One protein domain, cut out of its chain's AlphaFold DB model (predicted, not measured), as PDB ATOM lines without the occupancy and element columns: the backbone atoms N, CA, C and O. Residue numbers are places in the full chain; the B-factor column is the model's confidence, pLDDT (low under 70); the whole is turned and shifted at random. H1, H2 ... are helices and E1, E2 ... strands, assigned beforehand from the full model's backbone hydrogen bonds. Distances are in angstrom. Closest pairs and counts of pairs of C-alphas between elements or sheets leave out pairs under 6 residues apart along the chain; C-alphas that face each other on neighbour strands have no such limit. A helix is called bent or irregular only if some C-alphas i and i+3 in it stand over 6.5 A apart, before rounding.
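Overview. This is residues 4 to 144 of the 149 residues of an uncharacterized protein of Chloroflexi bacterium RBG_13_54_8 (UniProt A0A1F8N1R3). What does the domain look like? It is a compact helical body with two ends: H1, H3 and H4 gather at one end, H6, H7 and the hairpin of E1 and E2 at the other, and the kinked H5 runs between them along the long axis. H2 lies near the middle, and H8 bridges from H1 to H6. What is it made of? The printed part has 141 residues, mostly helix, in the order H1 to H7, E1, E2, H8, with one antiparallel sheet, E1 - E2; the radius of gyration of the C-alphas is 15.1 A, and the spans are 41 by 35 by 23 A.

Along the chain. Where do the helices before the strands lie? H1 is residues 4 to 15, 16.8 A, from C-alpha 4 at (130.853, 137.047, 142.473); H2 is 18 to 21, H3 34 to 43, 14.1 A, and H4 53 to 62, 14.2 A. H5 is 66 to 81, 20.6 A, with a kink of 26 degrees near residue 73; H6 is 84 to 95, 16.3 A, and H7 103 to 107. What follows? E1 is 117 to 120, E2 125 to 129, 11.7 A, and H8 131 to 143, 18.8 A, ending at C-alpha 143 at (139.018, 130.124, 134.990). H5 and H8 are only just irregular: C-alphas 72 and 75, and likewise 138 and 141, are 6.9 A apart.

Arrangement. What does H1, the hub, touch? With residues 10 to 14 alone it touches H4, closest C-alphas Arg 14 and Gln 57 at 7.1 A, a shallow tilt of 26 degrees, opposite ways. H5 touches it with residues 66 to 67 alone, C-alphas of Glu 10 and Ile 66 closest at 6.1 A; H1 and H8 only just touch, with 3 pairs of C-alphas within 8 A, Gln 5 and Glu 139 closest at 6.6 A. H1 and H2 touch only at the corner, only just, with 3 pairs, Phe 13 and Phe 19 closest at 6.1 A. How do the others stand? H2 touches H8, C-alphas of Phe 19 and Phe 132 closest at 6.1 A; H6 and H8 only just touch, with 3 pairs, Gly 91 and Phe 137 closest at 6.4 A. H3 touches no helix but is close to H4, not clearly touching, at 7.8 A between the C-alphas of Gln 34 and Tyr 53; H7 is near H6. What do the backbones show? In the hairpin of E1 and E2, N 118 and O 128 are within hydrogen-bond range at 2.9 A. Every O i to N i+4 pair is within range in H1, H3, H4, H6 and H7, but 10 of 12 in H5 and 5 of 9 in H8; H2 is too short for one.

Size, cuts and confidence. How large is it? The two C-alphas farthest apart, of Arg 49 and Glu 96, are 42.9 A apart. Are there cuts, long links or doubtful places? The printed part has no cut, and the link from H2 to H3, 12 residues, is long. The mean pLDDT of the printed part is 89.4, and residues 17 to 19 are under 70.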
ATOM      1  N   ARG A   4     129.977 136.455 141.451       87.25
ATOM      2  CA  ARG A   4     130.853 137.047 142.473       87.25
ATOM      3  C   ARG A   4     132.164 137.498 141.839       87.25
ATOM      4  O   ARG A   4     132.581 138.639 142.064       87.25
ATOM      5  N   GLN A   5     132.770 136.623 141.045       87.88
ATOM      6  CA  GLN A   5     133.985 136.866 140.278       87.88
ATOM      7  C   GLN A   5     133.777 138.028 139.304       87.88
ATOM      8  O   GLN A   5     134.534 139.000 139.330       87.88
ATOM      9  N   LYS A   6     132.680 137.997 138.534       89.94
ATOM     10  CA  LYS A   6     132.267 139.096 137.655       89.94
ATOM     11  C   LYS A   6     132.237 140.415 138.417       89.94
ATOM     12  O   LYS A   6     132.939 141.352 138.055       89.94
ATOM     13  N   GLY A   7     131.518 140.473 139.539       90.25
ATOM     14  CA  GLY A   7     131.446 141.680 140.361       90.25
ATOM     15  C   GLY A   7     132.806 142.155 140.896       90.25
ATOM     16  O   GLY A   7     133.027 143.363 141.001       90.25
ATOM     17  N   LYS A   8     133.732 141.242 141.236       90.00
ATOM     18  CA  LYS A   8     135.105 141.600 141.646       90.00
ATOM     19  C   LYS A   8     135.868 142.204 140.464       90.00
ATOM     20  O   LYS A   8     136.366 143.321 140.604       90.00
ATOM     21  N   LEU A   9     135.871 141.549 139.305       90.69
ATOM     22  CA  LEU A   9     136.523 142.035 138.086       90.69
ATOM     23  C   LEU A   9     135.966 143.391 137.632       90.69
ATOM     24  O   LEU A   9     136.745 144.283 137.313       90.69
ATOM     25  N   GLU A  10     134.649 143.604 137.686       91.44
ATOM     26  CA  GLU A  10     134.039 144.899 137.356       91.44
ATOM     27  C   GLU A  10     134.528 146.022 138.276       91.44
ATOM     28  O   GLU A  10     134.832 147.127 137.816       91.44
ATOM     29  N   ARG A  11     134.620 145.758 139.587       89.75
ATOM     30  CA  ARG A  11     135.143 146.736 140.550       89.75
ATOM     31  C   ARG A  11     136.611 147.032 140.287       89.75
ATOM     32  O   ARG A  11     136.983 148.204 140.289       89.75
ATOM     33  N   TYR A  12     137.430 146.017 140.037       87.12
ATOM     34  CA  TYR A  12     138.834 146.234 139.699       87.12
ATOM     35  C   TYR A  12     138.982 147.012 138.399       87.12
ATOM     36  O   TYR A  12     139.684 148.015 138.385       87.12
ATOM     37  N   PHE A  13     138.253 146.641 137.346       87.12
ATOM     38  CA  PHE A  13     138.281 147.351 136.072       87.12
ATOM     39  C   PHE A  13     137.949 148.833 136.240       87.12
ATOM     40  O   PHE A  13     138.597 149.676 135.635       87.12
ATOM     41  N   ARG A  14     136.970 149.164 137.094       85.38
ATOM     42  CA  ARG A  14     136.567 150.552 137.359       85.38
ATOM     43  C   ARG A  14     137.604 151.363 138.137       85.38
ATOM     44  O   ARG A  14     137.674 152.571 137.929       85.38
ATOM     45  N   ASN A  15     138.374 150.732 139.022       83.56
ATOM     46  CA  ASN A  15     139.226 151.437 139.987       83.56
ATOM     47  C   ASN A  15     140.732 151.315 139.702       83.56
ATOM     48  O   ASN A  15     141.498 152.189 140.100       83.56
ATOM     49  N   ALA A  16     141.172 150.265 139.009       77.31
ATOM     50  CA  ALA A  16     142.576 149.995 138.738       77.31
ATOM     51  C   ALA A  16     142.958 150.484 137.336       77.31
ATOM     52  O   ALA A  16     142.722 149.817 136.328       77.31
ATOM     53  N   ASN A  17     143.629 151.637 137.276       68.25
ATOM     54  CA  ASN A  17     144.107 152.223 136.019       68.25
ATOM     55  C   ASN A  17     145.019 151.279 135.218       68.25
ATOM     56  O   ASN A  17     145.148 151.435 134.011       68.25
ATOM     57  N   ARG A  18     145.698 150.319 135.849       68.69
ATOM     58  CA  ARG A  18     146.655 149.449 135.148       68.69
ATOM     59  C   ARG A  18     146.040 148.175 134.584       68.69
ATOM     60  O   ARG A  18     146.698 147.531 133.778       68.69
ATOM     61  N   PHE A  19     144.796 147.855 134.942       69.62
ATOM     62  CA  PHE A  19     144.167 146.590 134.576       69.62
ATOM     63  C   PHE A  19     144.107 146.364 133.061       69.62
ATOM     64  O   PHE A  19     144.628 145.376 132.563       69.62
ATOM     65  N   LEU A  20     143.519 147.309 132.322       76.88
ATOM     66  CA  LEU A  20     143.490 147.271 130.858       76.88
ATOM     67  C   LEU A  20     144.624 148.100 130.262       76.88
ATOM     68  O   LEU A  20     145.321 147.663 129.353       76.88
ATOM     69  N   TRP A  21     144.828 149.311 130.776       82.31
ATOM     70  CA  TRP A  21     145.718 150.296 130.156       82.31
ATOM     71  C   TRP A  21     147.205 149.961 130.337       82.31
ATOM     72  O   TRP A  21     148.055 150.507 129.635       82.31
ATOM     73  N   GLY A  22     147.527 149.044 131.254       79.56
ATOM     74  CA  GLY A  22     148.876 148.554 131.507       79.56
ATOM     75  C   GLY A  22     149.308 147.389 130.619       79.56
ATOM     76  O   GLY A  22     150.471 147.004 130.714       79.56
ATOM     77  N   LEU A  23     148.443 146.848 129.752       84.75
ATOM     78  CA  LEU A  23     148.735 145.666 128.924       84.75
ATOM     79  C   LEU A  23     149.200 145.998 127.492       84.75
ATOM     80  O   LEU A  23     150.208 145.448 127.060       84.75
ATOM     81  N   PRO A  24     148.594 146.936 126.744       86.00
ATOM     82  CA  PRO A  24     148.993 147.176 125.361       86.00
ATOM     83  C   PRO A  24     150.456 147.616 125.231       86.00
ATOM     84  O   PRO A  24     150.932 148.497 125.959       86.00
ATOM     85  N   ARG A  25     151.177 147.021 124.278       85.75
ATOM     86  CA  ARG A  25     152.552 147.391 123.921       85.75
ATOM     87  C   ARG A  25     152.692 147.578 122.416       85.75
ATOM     88  O   ARG A  25     151.921 147.034 121.633       85.75
ATOM     89  N   ASN A  26     153.692 148.355 122.011       83.56
ATOM     90  CA  ASN A  26     154.123 148.400 120.616       83.56
ATOM     91  C   ASN A  26     155.065 147.223 120.298       83.56
ATOM     92  O   ASN A  26     155.519 146.511 121.192       83.56
ATOM     93  N   ASN A  27     155.450 147.066 119.029       78.19
ATOM     94  CA  ASN A  27     156.353 145.991 118.581       78.19
ATOM     95  C   ASN A  27     157.740 146.022 119.260       78.19
ATOM     96  O   ASN A  27     158.474 145.035 119.258       78.19
ATOM     97  N   LYS A  28     158.116 147.160 119.857       77.62
ATOM     98  CA  LYS A  28     159.360 147.320 120.619       77.62
ATOM     99  C   LYS A  28     159.203 146.924 122.093       77.62
ATOM    100  O   LYS A  28     160.199 146.909 122.806       77.62
ATOM    101  N   GLY A  29     158.003 146.553 122.542       77.31
ATOM    102  CA  GLY A  29     157.692 146.227 123.936       77.31
ATOM    103  C   GLY A  29     157.485 147.451 124.827       77.31
ATOM    104  O   GLY A  29     157.527 147.331 126.045       77.31
ATOM    105  N   GLN A  30     157.285 148.635 124.244       83.19
ATOM    106  CA  GLN A  30     157.055 149.870 124.994       83.19
ATOM    107  C   GLN A  30     155.560 150.107 125.195       83.19
ATOM    108  O   GLN A  30     154.744 149.716 124.359       83.19
ATOM    109  N   ARG A  31     155.211 150.773 126.300       84.94
ATOM    110  CA  ARG A  31     153.836 151.186 126.595       84.94
ATOM    111  C   ARG A  31     153.296 152.107 125.514       84.94
ATOM    112  O   ARG A  31     154.003 152.988 125.029       84.94
ATOM    113  N   LEU A  32     152.031 151.893 125.179       88.88
ATOM    114  CA  LEU A  32     151.305 152.733 124.244       88.88
ATOM    115  C   LEU A  32     150.828 154.012 124.933       88.88
ATOM    116  O   LEU A  32     150.409 153.992 126.093       88.88
ATOM    117  N   ASN A  33     150.852 155.125 124.204       90.00
ATOM    118  CA  ASN A  33     150.116 156.315 124.620       90.00
ATOM    119  C   ASN A  33     148.604 156.126 124.392       90.00
ATOM    120  O   ASN A  33     148.169 155.201 123.708       90.00
ATOM    121  N   GLN A  34     147.789 157.039 124.916       89.69
ATOM    122  CA  GLN A  34     146.327 156.950 124.847       89.69
ATOM    123  C   GLN A  34     145.780 156.764 123.423       89.69
ATOM    124  O   GLN A  34     144.941 155.896 123.189       89.69
ATOM    125  N   LYS A  35     146.289 157.527 122.450       91.31
ATOM    126  CA  LYS A  35     145.849 157.444 121.049       91.31
ATOM    127  C   LYS A  35     146.186 156.084 120.433       91.31
ATOM    128  O   LYS A  35     145.387 155.522 119.683       91.31
ATOM    129  N   GLU A  36     147.363 155.556 120.747       92.81
ATOM    130  CA  GLU A  36     147.796 154.234 120.297       92.81
ATOM    131  C   GLU A  36     146.970 153.120 120.939       92.81
ATOM    132  O   GLU A  36     146.558 152.200 120.231       92.81
ATOM    133  N   VAL A  37     146.651 153.224 122.234       91.50
ATOM    134  CA  VAL A  37     145.752 152.263 122.887       91.50
ATOM    135  C   VAL A  37     144.371 152.288 122.236       91.50
ATOM    136  O   VAL A  37     143.789 151.235 121.990       91.50
ATOM    137  N   TYR A  38     143.845 153.460 121.886       93.50
ATOM    138  CA  TYR A  38     142.530 153.539 121.242       93.50
ATOM    139  C   TYR A  38     142.527 152.895 119.862       93.50
ATOM    140  O   TYR A  38     141.579 152.202 119.499       93.50
ATOM    141  N   LYS A  39     143.620 153.052 119.111       93.25
ATOM    142  CA  LYS A  39     143.809 152.325 117.854       93.25
ATOM    143  C   LYS A  39     143.901 150.811 118.085       93.25
ATOM    144  O   LYS A  39     143.308 150.057 117.321       93.25
ATOM    145  N   TRP A  40     144.606 150.376 119.128       92.19
ATOM    146  CA  TRP A  40     144.732 148.964 119.511       92.19
ATOM    147  C   TRP A  40     143.376 148.338 119.883       92.19
ATOM    148  O   TRP A  40     143.069 147.247 119.402       92.19
ATOM    149  N   LEU A  41     142.535 149.056 120.640       92.38
ATOM    150  CA  LEU A  41     141.168 148.639 120.985       92.38
ATOM    151  C   LEU A  41     140.267 148.545 119.746       92.38
ATOM    152  O   LEU A  41     139.609 147.530 119.530       92.38
ATOM    153  N   ARG A  42     140.283 149.567 118.881       93.44
ATOM    154  CA  ARG A  42     139.516 149.565 117.620       93.44
ATOM    155  C   ARG A  42     139.947 148.445 116.678       93.44
ATOM    156  O   ARG A  42     139.107 147.828 116.034       93.44
ATOM    157  N   GLY A  43     141.244 148.132 116.640       90.88
ATOM    158  CA  GLY A  43     141.774 146.979 115.905       90.88
ATOM    159  C   GLY A  43     141.203 145.637 116.383       90.88
ATOM    160  O   GLY A  43     141.134 144.694 115.602       90.88
ATOM    161  N   ARG A  44     140.730 145.573 117.634       90.19
ATOM    162  CA  ARG A  44     140.038 144.421 118.236       90.19
ATOM    163  C   ARG A  44     138.512 144.559 118.216       90.19
ATOM    164  O   ARG A  44     137.824 143.845 118.932       90.19
ATOM    165  N   ARG A  45     137.981 145.439 117.356       91.69
ATOM    166  CA  ARG A  45     136.540 145.655 117.122       91.69
ATOM    167  C   ARG A  45     135.775 146.217 118.326       91.69
ATOM    168  O   ARG A  45     134.575 145.995 118.445       91.69
ATOM    169  N   TYR A  46     136.454 146.956 119.201       91.94
ATOM    170  CA  TYR A  46     135.797 147.719 120.261       91.94
ATOM    171  C   TYR A  46     135.432 149.115 119.766       91.94
ATOM    172  O   TYR A  46     136.288 149.847 119.258       91.94
ATOM    173  N   GLU A  47     134.173 149.491 119.962       91.88
ATOM    174  CA  GLU A  47     133.652 150.809 119.617       91.88
ATOM    175  C   GLU A  47     133.429 151.648 120.874       91.88
ATOM    176  O   GLU A  47     132.895 151.185 121.875       91.88
ATOM    177  N   PHE A  48     133.885 152.895 120.829       94.31
ATOM    178  CA  PHE A  48     133.730 153.870 121.901       94.31
ATOM    179  C   PHE A  48     134.018 155.267 121.352       94.31
ATOM    180  O   PHE A  48     134.755 155.456 120.372       94.31
ATOM    181  N   ARG A  49     133.461 156.264 122.030       94.69
ATOM    182  CA  ARG A  49     133.776 157.674 121.824       94.69
ATOM    183  C   ARG A  49     135.063 158.018 122.557       94.69
ATOM    184  O   ARG A  49     135.232 157.649 123.721       94.69
ATOM    185  N   ASP A  50     135.945 158.742 121.875       91.88
ATOM    186  CA  ASP A  50     137.190 159.225 122.465       91.88
ATOM    187  C   ASP A  50     136.905 160.140 123.666       91.88
ATOM    188  O   ASP A  50     135.943 160.906 123.690       91.88
ATOM    189  N   GLY A  51     137.764 160.055 124.673       92.12
ATOM    190  CA  GLY A  51     137.707 160.853 125.894       92.12
ATOM    191  C   GLY A  51     138.817 160.412 126.842       92.12
ATOM    192  O   GLY A  51     139.712 159.699 126.405       92.12
ATOM    193  N   PRO A  52     138.809 160.807 128.121       90.12
ATOM    194  CA  PRO A  52     139.749 160.282 129.114       90.12
ATOM    195  C   PRO A  52     139.613 158.762 129.300       90.12
ATOM    196  O   PRO A  52     138.547 158.203 129.039       90.12
ATOM    197  N   TYR A  53     140.642 158.087 129.829       88.81
ATOM    198  CA  TYR A  53     140.580 156.637 130.080       88.81
ATOM    199  C   TYR A  53     139.351 156.224 130.883       88.81
ATOM    200  O   TYR A  53     138.660 155.309 130.459       88.81
ATOM    201  N   ALA A  54     139.010 156.944 131.953       88.12
ATOM    202  CA  ALA A  54     137.815 156.658 132.748       88.12
ATOM    203  C   ALA A  54     136.513 156.698 131.921       88.12
ATOM    204  O   ALA A  54     135.612 155.893 132.143       88.12
ATOM    205  N   TYR A  55     136.425 157.598 130.935       90.88
ATOM    206  CA  TYR A  55     135.259 157.711 130.056       90.88
ATOM    207  C   TYR A  55     135.165 156.541 129.072       90.88
ATOM    208  O   TYR A  55     134.091 155.974 128.878       90.88
ATOM    209  N   VAL A  56     136.287 156.141 128.472       91.44
ATOM    210  CA  VAL A  56     136.330 154.959 127.595       91.44
ATOM    211  C   VAL A  56     136.076 153.687 128.402       91.44
ATOM    212  O   VAL A  56     135.294 152.842 127.995       91.44
ATOM    213  N   GLN A  57     136.664 153.583 129.589       91.06
ATOM    214  CA  GLN A  57     136.478 152.472 130.514       91.06
ATOM    215  C   GLN A  57     135.004 152.279 130.890       91.06
ATOM    216  O   GLN A  57     134.515 151.154 130.877       91.06
ATOM    217  N   ALA A  58     134.275 153.363 131.174       90.88
ATOM    218  CA  ALA A  58     132.839 153.301 131.443       90.88
ATOM    219  C   ALA A  58     132.034 152.791 130.233       90.88
ATOM    220  O   ALA A  58     131.141 151.968 130.413       90.88
ATOM    221  N   GLN A  59     132.383 153.226 129.017       93.56
ATOM    222  CA  GLN A  59     131.747 152.741 127.786       93.56
ATOM    223  C   GLN A  59     132.007 151.250 127.574       93.56
ATOM    224  O   GLN A  59     131.053 150.499 127.425       93.56
ATOM    225  N   LEU A  60     133.267 150.808 127.669       92.25
ATOM    226  CA  LEU A  60     133.640 149.395 127.527       92.25
ATOM    227  C   LEU A  60     132.925 148.510 128.558       92.25
ATOM    228  O   LEU A  60     132.538 147.386 128.256       92.25
ATOM    229  N   MET A  61     132.730 149.016 129.777       90.75
ATOM    230  CA  MET A  61     131.981 148.318 130.823       90.75
ATOM    231  C   MET A  61     130.487 148.198 130.534       90.75
ATOM    232  O   MET A  61     129.868 147.241 130.992       90.75
ATOM    233  N   GLN A  62     129.905 149.176 129.844       90.69
ATOM    234  CA  GLN A  62     128.501 149.149 129.453       90.69
ATOM    235  C   GLN A  62     128.285 148.217 128.256       90.69
ATOM    236  O   GLN A  62     127.336 147.438 128.255       90.69
ATOM    237  N   ASP A  63     129.171 148.295 127.268       88.12
ATOM    238  CA  ASP A  63     129.199 147.451 126.079       88.12
ATOM    239  C   ASP A  63     130.654 147.414 125.570       88.12
ATOM    240  O   ASP A  63     131.208 148.465 125.231       88.12
ATOM    241  N   PRO A  64     131.334 146.251 125.579       88.31
ATOM    242  CA  PRO A  64     130.776 144.893 125.652       88.31
ATOM    243  C   PRO A  64     130.719 144.225 127.033       88.31
ATOM    244  O   PRO A  64     130.291 143.076 127.129       88.31
ATOM    245  N   GLY A  65     131.136 144.905 128.100       91.62
ATOM    246  CA  GLY A  65     131.127 144.366 129.462       91.62
ATOM    247  C   GLY A  65     132.374 143.556 129.830       91.62
ATOM    248  O   GLY A  65     133.211 143.215 128.991       91.62
ATOM    249  N   ILE A  66     132.516 143.262 131.127       91.44
ATOM    250  CA  ILE A  66     133.767 142.734 131.697       91.44
ATOM    251  C   ILE A  66     134.162 141.357 131.163       91.44
ATOM    252  O   ILE A  66     135.346 141.106 130.979       91.44
ATOM    253  N   GLU A  67     133.194 140.482 130.886       91.38
ATOM    254  CA  GLU A  67     133.462 139.125 130.398       91.38
ATOM    255  C   GLU A  67     134.190 139.182 129.059       91.38
ATOM    256  O   GLU A  67     135.313 138.697 128.960       91.38
ATOM    257  N   ARG A  68     133.614 139.891 128.079       91.00
ATOM    258  CA  ARG A  68     134.237 140.078 126.765       91.00
ATOM    259  C   ARG A  68     135.559 140.822 126.848       91.00
ATOM    260  O   ARG A  68     136.489 140.501 126.126       91.00
ATOM    261  N   ILE A  69     135.676 141.821 127.722       92.12
ATOM    262  CA  ILE A  69     136.961 142.496 127.953       92.12
ATOM    263  C   ILE A  69     138.017 141.496 128.439       92.12
ATOM    264  O   ILE A  69     139.149 141.522 127.963       92.12
ATOM    265  N   VAL A  70     137.678 140.623 129.385       92.00
ATOM    266  CA  VAL A  70     138.637 139.659 129.926       92.00
ATOM    267  C   VAL A  70     139.030 138.628 128.867       92.00
ATOM    268  O   VAL A  70     140.224 138.428 128.645       92.00
ATOM    269  N   THR A  71     138.051 138.032 128.183       91.31
ATOM    270  CA  THR A  71     138.281 136.970 127.191       91.31
ATOM    271  C   THR A  71     138.955 137.476 125.923       91.31
ATOM    272  O   THR A  71     139.889 136.846 125.437       91.31
ATOM    273  N   ASP A  72     138.522 138.624 125.398       90.88
ATOM    274  CA  ASP A  72     138.930 139.079 124.066       90.88
ATOM    275  C   ASP A  72     140.122 140.056 124.130       90.88
ATOM    276  O   ASP A  72     140.820 140.246 123.128       90.88
ATOM    277  N   LEU A  73     140.371 140.697 125.285       90.50
ATOM    278  CA  LEU A  73     141.469 141.660 125.459       90.50
ATOM    279  C   LEU A  73     142.506 141.214 126.480       90.50
ATOM    280  O   LEU A  73     143.684 141.141 126.139       90.50
ATOM    281  N   VAL A  74     142.098 140.991 127.730       91.25
ATOM    282  CA  VAL A  74     143.043 140.843 128.848       91.25
ATOM    283  C   VAL A  74     143.850 139.560 128.710       91.25
ATOM    284  O   VAL A  74     145.076 139.630 128.703       91.25
ATOM    285  N   ILE A  75     143.184 138.411 128.555       92.38
ATOM    286  CA  ILE A  75     143.854 137.109 128.428       92.38
ATOM    287  C   ILE A  75     144.801 137.098 127.215       92.38
ATOM    288  O   ILE A  75     145.997 136.869 127.417       92.38
ATOM    289  N   PRO A  76     144.358 137.437 125.983       90.94
ATOM    290  CA  PRO A  76     145.258 137.485 124.834       90.94
ATOM    291  C   PRO A  76     146.436 138.439 125.036       90.94
ATOM    292  O   PRO A  76     147.570 138.075 124.740       90.94
ATOM    293  N   ALA A  77     146.203 139.637 125.582       90.12
ATOM    294  CA  ALA A  77     147.276 140.602 125.802       90.12
ATOM    295  C   ALA A  77     148.311 140.108 126.823       90.12
ATOM    296  O   ALA A  77     149.494 140.398 126.675       90.12
ATOM    297  N   VAL A  78     147.897 139.356 127.846       91.44
ATOM    298  CA  VAL A  78     148.834 138.759 128.806       91.44
ATOM    299  C   VAL A  78     149.681 137.676 128.139       91.44
ATOM    300  O   VAL A  78     150.901 137.733 128.267       91.44
ATOM    301  N   HIS A  79     149.087 136.772 127.356       91.06
ATOM    302  CA  HIS A  79     149.850 135.750 126.621       91.06
ATOM    303  C   HIS A  79     150.715 136.330 125.482       91.06
ATOM    304  O   HIS A  79     151.728 135.743 125.112       91.06
ATOM    305  N   GLU A  80     150.377 137.508 124.941       88.50
ATOM    306  CA  GLU A  80     151.254 138.256 124.024       88.50
ATOM    307  C   GLU A  80     152.515 138.797 124.735       88.50
ATOM    308  O   GLU A  80     153.562 138.963 124.105       88.50
ATOM    309  N   LEU A  81     152.426 139.099 126.036       87.19
ATOM    310  CA  LEU A  81     153.510 139.701 126.821       87.19
ATOM    311  C   LEU A  81     154.358 138.690 127.591       87.19
ATOM    312  O   LEU A  81     155.556 138.909 127.779       87.19
ATOM    313  N   PHE A  82     153.733 137.620 128.063       90.94
ATOM    314  CA  PHE A  82     154.333 136.625 128.933       90.94
ATOM    315  C   PHE A  82     154.140 135.253 128.300       90.94
ATOM    316  O   PHE A  82     153.019 134.834 128.034       90.94
ATOM    317  N   SER A  83     155.244 134.539 128.074       92.44
ATOM    318  CA  SER A  83     155.160 133.123 127.704       92.44
ATOM    319  C   SER A  83     154.509 132.314 128.827       92.44
ATOM    320  O   SER A  83     154.650 132.679 129.995       92.44
ATOM    321  N   ASP A  84     153.906 131.172 128.504       92.75
ATOM    322  CA  ASP A  84     153.252 130.315 129.503       92.75
ATOM    323  C   ASP A  84     154.209 129.913 130.638       92.75
ATOM    324  O   ASP A  84     153.845 129.980 131.804       92.75
ATOM    325  N   LYS A  85     155.484 129.639 130.326       94.69
ATOM    326  CA  LYS A  85     156.524 129.358 131.339       94.69
ATOM    327  C   LYS A  85     156.812 130.545 132.260       94.69
ATOM    328  O   LYS A  85     157.227 130.365 133.402       94.69
ATOM    329  N   ALA A  86     156.671 131.765 131.745       94.94
ATOM    330  CA  ALA A  86     156.837 132.975 132.539       94.94
ATOM    331  C   ALA A  86     155.657 133.148 133.502       94.94
ATOM    332  O   ALA A  86     155.878 133.486 134.660       94.94
ATOM    333  N   LEU A  87     154.432 132.894 133.024       95.19
ATOM    334  CA  LEU A  87     153.214 132.937 133.834       95.19
ATOM    335  C   LEU A  87     153.227 131.855 134.914       95.19
ATOM    336  O   LEU A  87     153.037 132.189 136.076       95.19
ATOM    337  N   GLU A  88     153.570 130.615 134.559       95.25
ATOM    338  CA  GLU A  88     153.739 129.495 135.496       95.25
ATOM    339  C   GLU A  88     154.731 129.858 136.609       95.25
ATOM    340  O   GLU A  88     154.403 129.797 137.791       95.25
ATOM    341  N   TYR A  89     155.913 130.368 136.245       96.00
ATOM    342  CA  TYR A  89     156.906 130.799 137.228       96.00
ATOM    343  C   TYR A  89     156.404 131.929 138.141       96.00
ATOM    344  O   TYR A  89     156.707 131.940 139.335       96.00
ATOM    345  N   LEU A  90     155.680 132.912 137.598       95.88
ATOM    346  CA  LEU A  90     155.100 133.981 138.410       95.88
ATOM    347  C   LEU A  90     153.997 133.444 139.334       95.88
ATOM    348  O   LEU A  90     153.952 133.854 140.491       95.88
ATOM    349  N   GLY A  91     153.171 132.510 138.860       96.25
ATOM    350  CA  GLY A  91     152.138 131.840 139.648       96.25
ATOM    351  C   GLY A  91     152.726 131.043 140.811       96.25
ATOM    352  O   GLY A  91     152.280 131.195 141.949       96.25
ATOM    353  N   ASP A  92     153.799 130.285 140.575       96.62
ATOM    354  CA  ASP A  92     154.533 129.577 141.632       96.62
ATOM    355  C   ASP A  92     155.037 130.547 142.707       96.62
ATOM    356  O   ASP A  92     154.829 130.347 143.905       96.62
ATOM    357  N   ARG A  93     155.664 131.654 142.288       96.69
ATOM    358  CA  ARG A  93     156.161 132.686 143.212       96.69
ATOM    359  C   ARG A  93     155.039 133.352 143.996       96.69
ATOM    360  O   ARG A  93     155.205 133.591 145.193       96.69
ATOM    361  N   TRP A  94     153.915 133.628 143.341       96.38
ATOM    362  CA  TRP A  94     152.725 134.186 143.974       96.38
ATOM    363  C   TRP A  94     152.206 133.259 145.077       96.38
ATOM    364  O   TRP A  94     152.062 133.690 146.222       96.38
ATOM    365  N   ASN A  95     152.030 131.973 144.765       95.06
ATOM    366  CA  ASN A  95     151.543 130.959 145.704       95.06
ATOM    367  C   ASN A  95     152.513 130.705 146.871       95.06
ATOM    368  O   ASN A  95     152.082 130.453 147.995       95.06
ATOM    369  N   GLU A  96     153.822 130.822 146.636       96.25
ATOM    370  CA  GLU A  96     154.851 130.761 147.683       96.25
ATOM    371  C   GLU A  96     154.913 132.025 148.565       96.25
ATOM    372  O   GLU A  96     155.652 132.047 149.553       96.25
ATOM    373  N   GLY A  97     154.202 133.101 148.205       94.00
ATOM    374  CA  GLY A  97     154.312 134.400 148.870       94.00
ATOM    375  C   GLY A  97     155.685 135.057 148.680       94.00
ATOM    376  O   GLY A  97     156.151 135.794 149.551       94.00
ATOM    377  N   ARG A  98     156.367 134.773 147.564       95.56
ATOM    378  CA  ARG A  98     157.725 135.252 147.268       95.56
ATOM    379  C   ARG A  98     157.738 136.200 146.084       95.56
ATOM    380  O   ARG A  98     156.993 136.029 145.131       95.56
ATOM    381  N   LEU A  99     158.646 137.170 146.109       95.25
ATOM    382  CA  LEU A  99     158.903 138.011 144.945       95.25
ATOM    383  C   LEU A  99     159.921 137.330 144.022       95.25
ATOM    384  O   LEU A  99     160.915 136.785 144.511       95.25
ATOM    385  N   PRO A 100     159.713 137.356 142.697       94.06
ATOM    386  CA  PRO A 100     160.788 137.061 141.761       94.06
ATOM    387  C   PRO A 100     161.864 138.154 141.837       94.06
ATOM    388  O   PRO A 100     161.590 139.284 142.233       94.06
ATOM    389  N   ASP A 101     163.090 137.834 141.434       91.50
ATOM    390  CA  ASP A 101     164.141 138.832 141.226       91.50
ATOM    391  C   ASP A 101     164.152 139.344 139.769       91.50
ATOM    392  O   ASP A 101     163.477 138.801 138.891       91.50
ATOM    393  N   MET A 102     164.945 140.385 139.493       89.31
ATOM    394  CA  MET A 102     165.026 141.009 138.162       89.31
ATOM    395  C   MET A 102     165.571 140.083 137.063       89.31
ATOM    396  O   MET A 102     165.341 140.346 135.882       89.31
ATOM    397  N   SER A 103     166.262 138.986 137.403       90.44
ATOM    398  CA  SER A 103     166.739 138.024 136.398       90.44
ATOM    399  C   SER A 103     165.587 137.319 135.680       90.44
ATOM    400  O   SER A 103     165.779 136.835 134.564       90.44
ATOM    401  N   PHE A 104     164.382 137.323 136.266       91.19
ATOM    402  CA  PHE A 104     163.151 136.853 135.632       91.19
ATOM    403  C   PHE A 104     162.944 137.464 134.239       91.19
ATOM    404  O   PHE A 104     162.681 136.728 133.287       91.19
ATOM    405  N   GLU A 105     163.107 138.786 134.104       89.69
ATOM    406  CA  GLU A 105     162.863 139.482 132.836       89.69
ATOM    407  C   GLU A 105     163.774 138.952 131.723       89.69
ATOM    408  O   GLU A 105     163.316 138.663 130.618       89.69
ATOM    409  N   LEU A 106     165.051 138.724 132.037       88.88
ATOM    410  CA  LEU A 106     166.018 138.151 131.101       88.88
ATOM    411  C   LEU A 106     165.734 136.672 130.822       88.88
ATOM    412  O   LEU A 106     165.724 136.255 129.664       88.88
ATOM    413  N   LYS A 107     165.480 135.884 131.872       93.19
ATOM    414  CA  LYS A 107     165.273 134.431 131.785       93.19
ATOM    415  C   LYS A 107     164.087 134.068 130.892       93.19
ATOM    416  O   LYS A 107     164.157 133.076 130.170       93.19
ATOM    417  N   TYR A 108     163.024 134.865 130.940       91.75
ATOM    418  CA  TYR A 108     161.797 134.620 130.182       91.75
ATOM    419  C   TYR A 108     161.568 135.614 129.038       91.75
ATOM    420  O   TYR A 108     160.496 135.612 128.437       91.75
ATOM    421  N   ASN A 109     162.569 136.441 128.711       88.00
ATOM    422  CA  ASN A 109     162.495 137.460 127.660       88.00
ATOM    423  C   ASN A 109     161.281 138.407 127.813       88.00
ATOM    424  O   ASN A 109     160.654 138.822 126.834       88.00
ATOM    425  N   VAL A 110     160.945 138.748 129.058       87.12
ATOM    426  CA  VAL A 110     159.875 139.689 129.398       87.12
ATOM    427  C   VAL A 110     160.446 141.100 129.334       87.12
ATOM    428  O   VAL A 110     161.309 141.477 130.119       87.12
ATOM    429  N   LYS A 111     159.953 141.903 128.389       79.62
ATOM    430  CA  LYS A 111     160.428 143.284 128.187       79.62
ATOM    431  C   LYS A 111     159.925 144.262 129.248       79.62
ATOM    432  O   LYS A 111     160.539 145.306 129.479       79.62
ATOM    433  N   ASP A 112     158.767 143.966 129.825       80.75
ATOM    434  CA  ASP A 112     158.131 144.810 130.822       80.75
ATOM    435  C   ASP A 112     157.262 143.975 131.763       80.75
ATOM    436  O   ASP A 112     156.155 143.569 131.408       80.75
ATOM    437  N   SER A 113     157.761 143.740 132.974       85.19
ATOM    438  CA  SER A 113     157.029 143.020 134.017       85.19
ATOM    439  C   SER A 113     155.935 143.849 134.705       85.19
ATOM    440  O   SER A 113     155.193 143.302 135.519       85.19
ATOM    441  N   LEU A 114     155.761 145.134 134.355       76.50
ATOM    442  CA  LEU A 114     154.930 146.080 135.108       76.50
ATOM    443  C   LEU A 114     153.407 145.851 135.229       76.50
ATOM    444  O   LEU A 114     152.810 146.587 136.022       76.50
ATOM    445  N   PRO A 115     152.709 144.923 134.546       84.81
ATOM    446  CA  PRO A 115     151.404 144.536 135.074       84.81
ATOM    447  C   PRO A 115     151.567 143.719 136.368       84.81
ATOM    448  O   PRO A 115     150.909 144.013 137.365       84.81
ATOM    449  N   PHE A 116     152.497 142.763 136.393       90.75
ATOM    450  CA  PHE A 116     152.659 141.806 137.488       90.75
ATOM    451  C   PHE A 116     153.617 142.247 138.587       90.75
ATOM    452  O   PHE A 116     153.427 141.836 139.725       90.75
ATOM    453  N   LEU A 117     154.631 143.059 138.291       91.38
ATOM    454  CA  LEU A 117     155.690 143.418 139.235       91.38
ATOM    455  C   LEU A 117     155.903 144.928 139.269       91.38
ATOM    456  O   LEU A 117     156.001 145.582 138.233       91.38
ATOM    457  N   GLU A 118     156.042 145.493 140.461       90.38
ATOM    458  CA  GLU A 118     156.573 146.843 140.615       90.38
ATOM    459  C   GLU A 118     158.082 146.753 140.820       90.38
ATOM    460  O   GLU A 118     158.564 146.245 141.829       90.38
ATOM    461  N   THR A 119     158.834 147.214 139.823       89.75
ATOM    462  CA  THR A 119     160.297 147.139 139.815       89.75
ATOM    463  C   THR A 119     160.913 148.504 140.065       89.75
ATOM    464  O   THR A 119     160.563 149.476 139.385       89.75
ATOM    465  N   ASN A 120     161.920 148.565 140.928       87.69
ATOM    466  CA  ASN A 120     162.805 149.711 141.010       87.69
ATOM    467  C   ASN A 120     163.969 149.519 140.031       87.69
ATOM    468  O   ASN A 120     164.938 148.815 140.312       87.69
ATOM    469  N   ARG A 121     163.881 150.163 138.864       83.88
ATOM    470  CA  ARG A 121     164.913 150.047 137.819       83.88
ATOM    471  C   ARG A 121     166.208 150.789 138.147       83.88
ATOM    472  O   ARG A 121     167.242 150.436 137.597       83.88
ATOM    473  N   GLN A 122     166.172 151.786 139.034       87.88
ATOM    474  CA  GLN A 122     167.375 152.515 139.450       87.88
ATOM    475  C   GLN A 122     168.303 151.625 140.286       87.88
ATOM    476  O   GLN A 122     169.518 151.685 140.125       87.88
ATOM    477  N   PHE A 123     167.726 150.786 141.146       88.75
ATOM    478  CA  PHE A 123     168.464 149.880 142.030       88.75
ATOM    479  C   PHE A 123     168.353 148.402 141.619       88.75
ATOM    480  O   PHE A 123     168.861 147.534 142.320       88.75
ATOM    481  N   ASN A 124     167.713 148.121 140.482       88.38
ATOM    482  CA  ASN A 124     167.566 146.800 139.875       88.38
ATOM    483  C   ASN A 124     166.994 145.723 140.820       88.38
ATOM    484  O   ASN A 124     167.573 144.646 140.972       88.38
ATOM    485  N   TYR A 125     165.838 145.994 141.434       91.25
ATOM    486  CA  TYR A 125     165.120 145.013 142.256       91.25
ATOM    487  C   TYR A 125     163.599 145.063 142.045       91.25
ATOM    488  O   TYR A 125     163.049 146.065 141.582       91.25
ATOM    489  N   VAL A 126     162.919 143.975 142.414       93.12
ATOM    490  CA  VAL A 126     161.454 143.896 142.478       93.12
ATOM    491  C   VAL A 126     161.007 144.354 143.862       93.12
ATOM    492  O   VAL A 126     161.375 143.750 144.865       93.12
ATOM    493  N   GLU A 127     160.249 145.444 143.922       93.00
ATOM    494  CA  GLU A 127     159.793 146.046 145.175       93.00
ATOM    495  C   GLU A 127     158.600 145.292 145.756       93.00
ATOM    496  O   GLU A 127     158.558 145.017 146.954       93.00
ATOM    497  N   ARG A 128     157.633 144.947 144.901       93.88
ATOM    498  CA  ARG A 128     156.424 144.204 145.273       93.88
ATOM    499  C   ARG A 128     155.697 143.668 144.044       93.88
ATOM    500  O   ARG A 128     156.012 144.023 142.909       93.88
ATOM    501  N   TRP A 129     154.677 142.853 144.288       94.06
ATOM    502  CA  TRP A 129     153.694 142.496 143.274       94.06
ATOM    503  C   TRP A 129     152.917 143.730 142.801       94.06
ATOM    504  O   TRP A 129     152.551 144.601 143.589       94.06
ATOM    505  N   GLY A 130     152.671 143.790 141.498       89.94
ATOM    506  CA  GLY A 130     151.810 144.773 140.861       89.94
ATOM    507  C   GLY A 130     150.333 144.477 141.104       89.94
ATOM    508  O   GLY A 130     149.935 143.342 141.361       89.94
ATOM    509  N   GLU A 131     149.505 145.511 140.971       85.56
ATOM    510  CA  GLU A 131     148.053 145.452 141.205       85.56
ATOM    511  C   GLU A 131     147.333 144.385 140.363       85.56
ATOM    512  O   GLU A 131     146.271 143.903 140.755       85.56
ATOM    513  N   PHE A 132     147.893 144.013 139.207       89.06
ATOM    514  CA  PHE A 132     147.304 143.010 138.325       89.06
ATOM    515  C   PHE A 132     147.575 141.572 138.784       89.06
ATOM    516  O   PHE A 132     146.800 140.690 138.433       89.06
ATOM    517  N   ALA A 133     148.625 141.320 139.576       91.25
ATOM    518  CA  ALA A 133     149.057 139.963 139.910       91.25
ATOM    519  C   ALA A 133     147.969 139.161 140.631       91.25
ATOM    520  O   ALA A 133     147.563 138.114 140.140       91.25
ATOM    521  N   GLY A 134     147.427 139.690 141.731       90.50
ATOM    522  CA  GLY A 134     146.352 139.008 142.455       90.50
ATOM    523  C   GLY A 134     145.092 138.844 141.610       90.50
ATOM    524  O   GLY A 134     144.423 137.825 141.677       90.50
ATOM    525  N   LEU A 135     144.788 139.803 140.737       90.00
ATOM    526  CA  LEU A 135     143.626 139.691 139.865       90.00
ATOM    527  C   LEU A 135     143.796 138.612 138.795       90.00
ATOM    528  O   LEU A 135     142.847 137.900 138.483       90.00
ATOM    529  N   TRP A 136     145.000 138.476 138.248       92.69
ATOM    530  CA  TRP A 136     145.311 137.406 137.317       92.69
ATOM    531  C   TRP A 136     145.288 136.044 138.013       92.69
ATOM    532  O   TRP A 136     144.469 135.209 137.642       92.69
ATOM    533  N   PHE A 137     146.117 135.843 139.042       93.62
ATOM    534  CA  PHE A 137     146.322 134.531 139.667       93.62
ATOM    535  C   PHE A 137     145.139 134.059 140.523       93.62
ATOM    536  O   PHE A 137     144.920 132.857 140.638       93.62
ATOM    537  N   GLU A 138     144.352 134.963 141.118       91.75
ATOM    538  CA  GLU A 138     143.203 134.562 141.947       91.75
ATOM    539  C   GLU A 138     141.890 134.502 141.165       91.75
ATOM    540  O   GLU A 138     141.017 133.706 141.500       91.75
ATOM    541  N   GLU A 139     141.710 135.360 140.155       91.25
ATOM    542  CA  GLU A 139     140.404 135.521 139.512       91.25
ATOM    543  C   GLU A 139     140.405 135.099 138.047       91.25
ATOM    544  O   GLU A 139     139.450 134.463 137.618       91.25
ATOM    545  N   ILE A 140     141.418 135.439 137.250       91.88
ATOM    546  CA  ILE A 140     141.379 135.200 135.798       91.88
ATOM    547  C   ILE A 140     141.907 133.805 135.461       91.88
ATOM    548  O   ILE A 140     141.160 132.991 134.923       91.88
ATOM    549  N   GLU A 141     143.166 133.527 135.794       91.69
ATOM    550  CA  GLU A 141     143.893 132.310 135.417       91.69
ATOM    551  C   GLU A 141     143.177 131.011 135.818       91.69
ATOM    552  O   GLU A 141     143.010 130.159 134.939       91.69
ATOM    553  N   PRO A 142     142.639 130.863 137.050       88.75
ATOM    554  CA  PRO A 142     141.943 129.637 137.450       88.75
ATOM    555  C   PRO A 142     140.714 129.303 136.597       88.75
ATOM    556  O   PRO A 142     140.183 128.202 136.691       88.75
ATOM    557  N   ASN A 143     140.234 130.249 135.785       82.19
ATOM    558  CA  ASN A 143     139.018 130.124 134.990       82.19
ATOM    559  C   ASN A 143     139.278 130.044 133.479       82.19
ATOM    560  O   ASN A 143     138.323 129.907 132.719       82.19
ATOM    561  N   ILE A 144     140.539 130.086 133.033       82.19
ATOM    562  CA  ILE A 144     140.898 129.982 131.607       82.19
ATOM    563  C   ILE A 144     140.660 128.551 131.066       82.19
ATOM    564  O   ILE A 144     140.456 128.378 129.868       82.19
TER     565      ILE A 144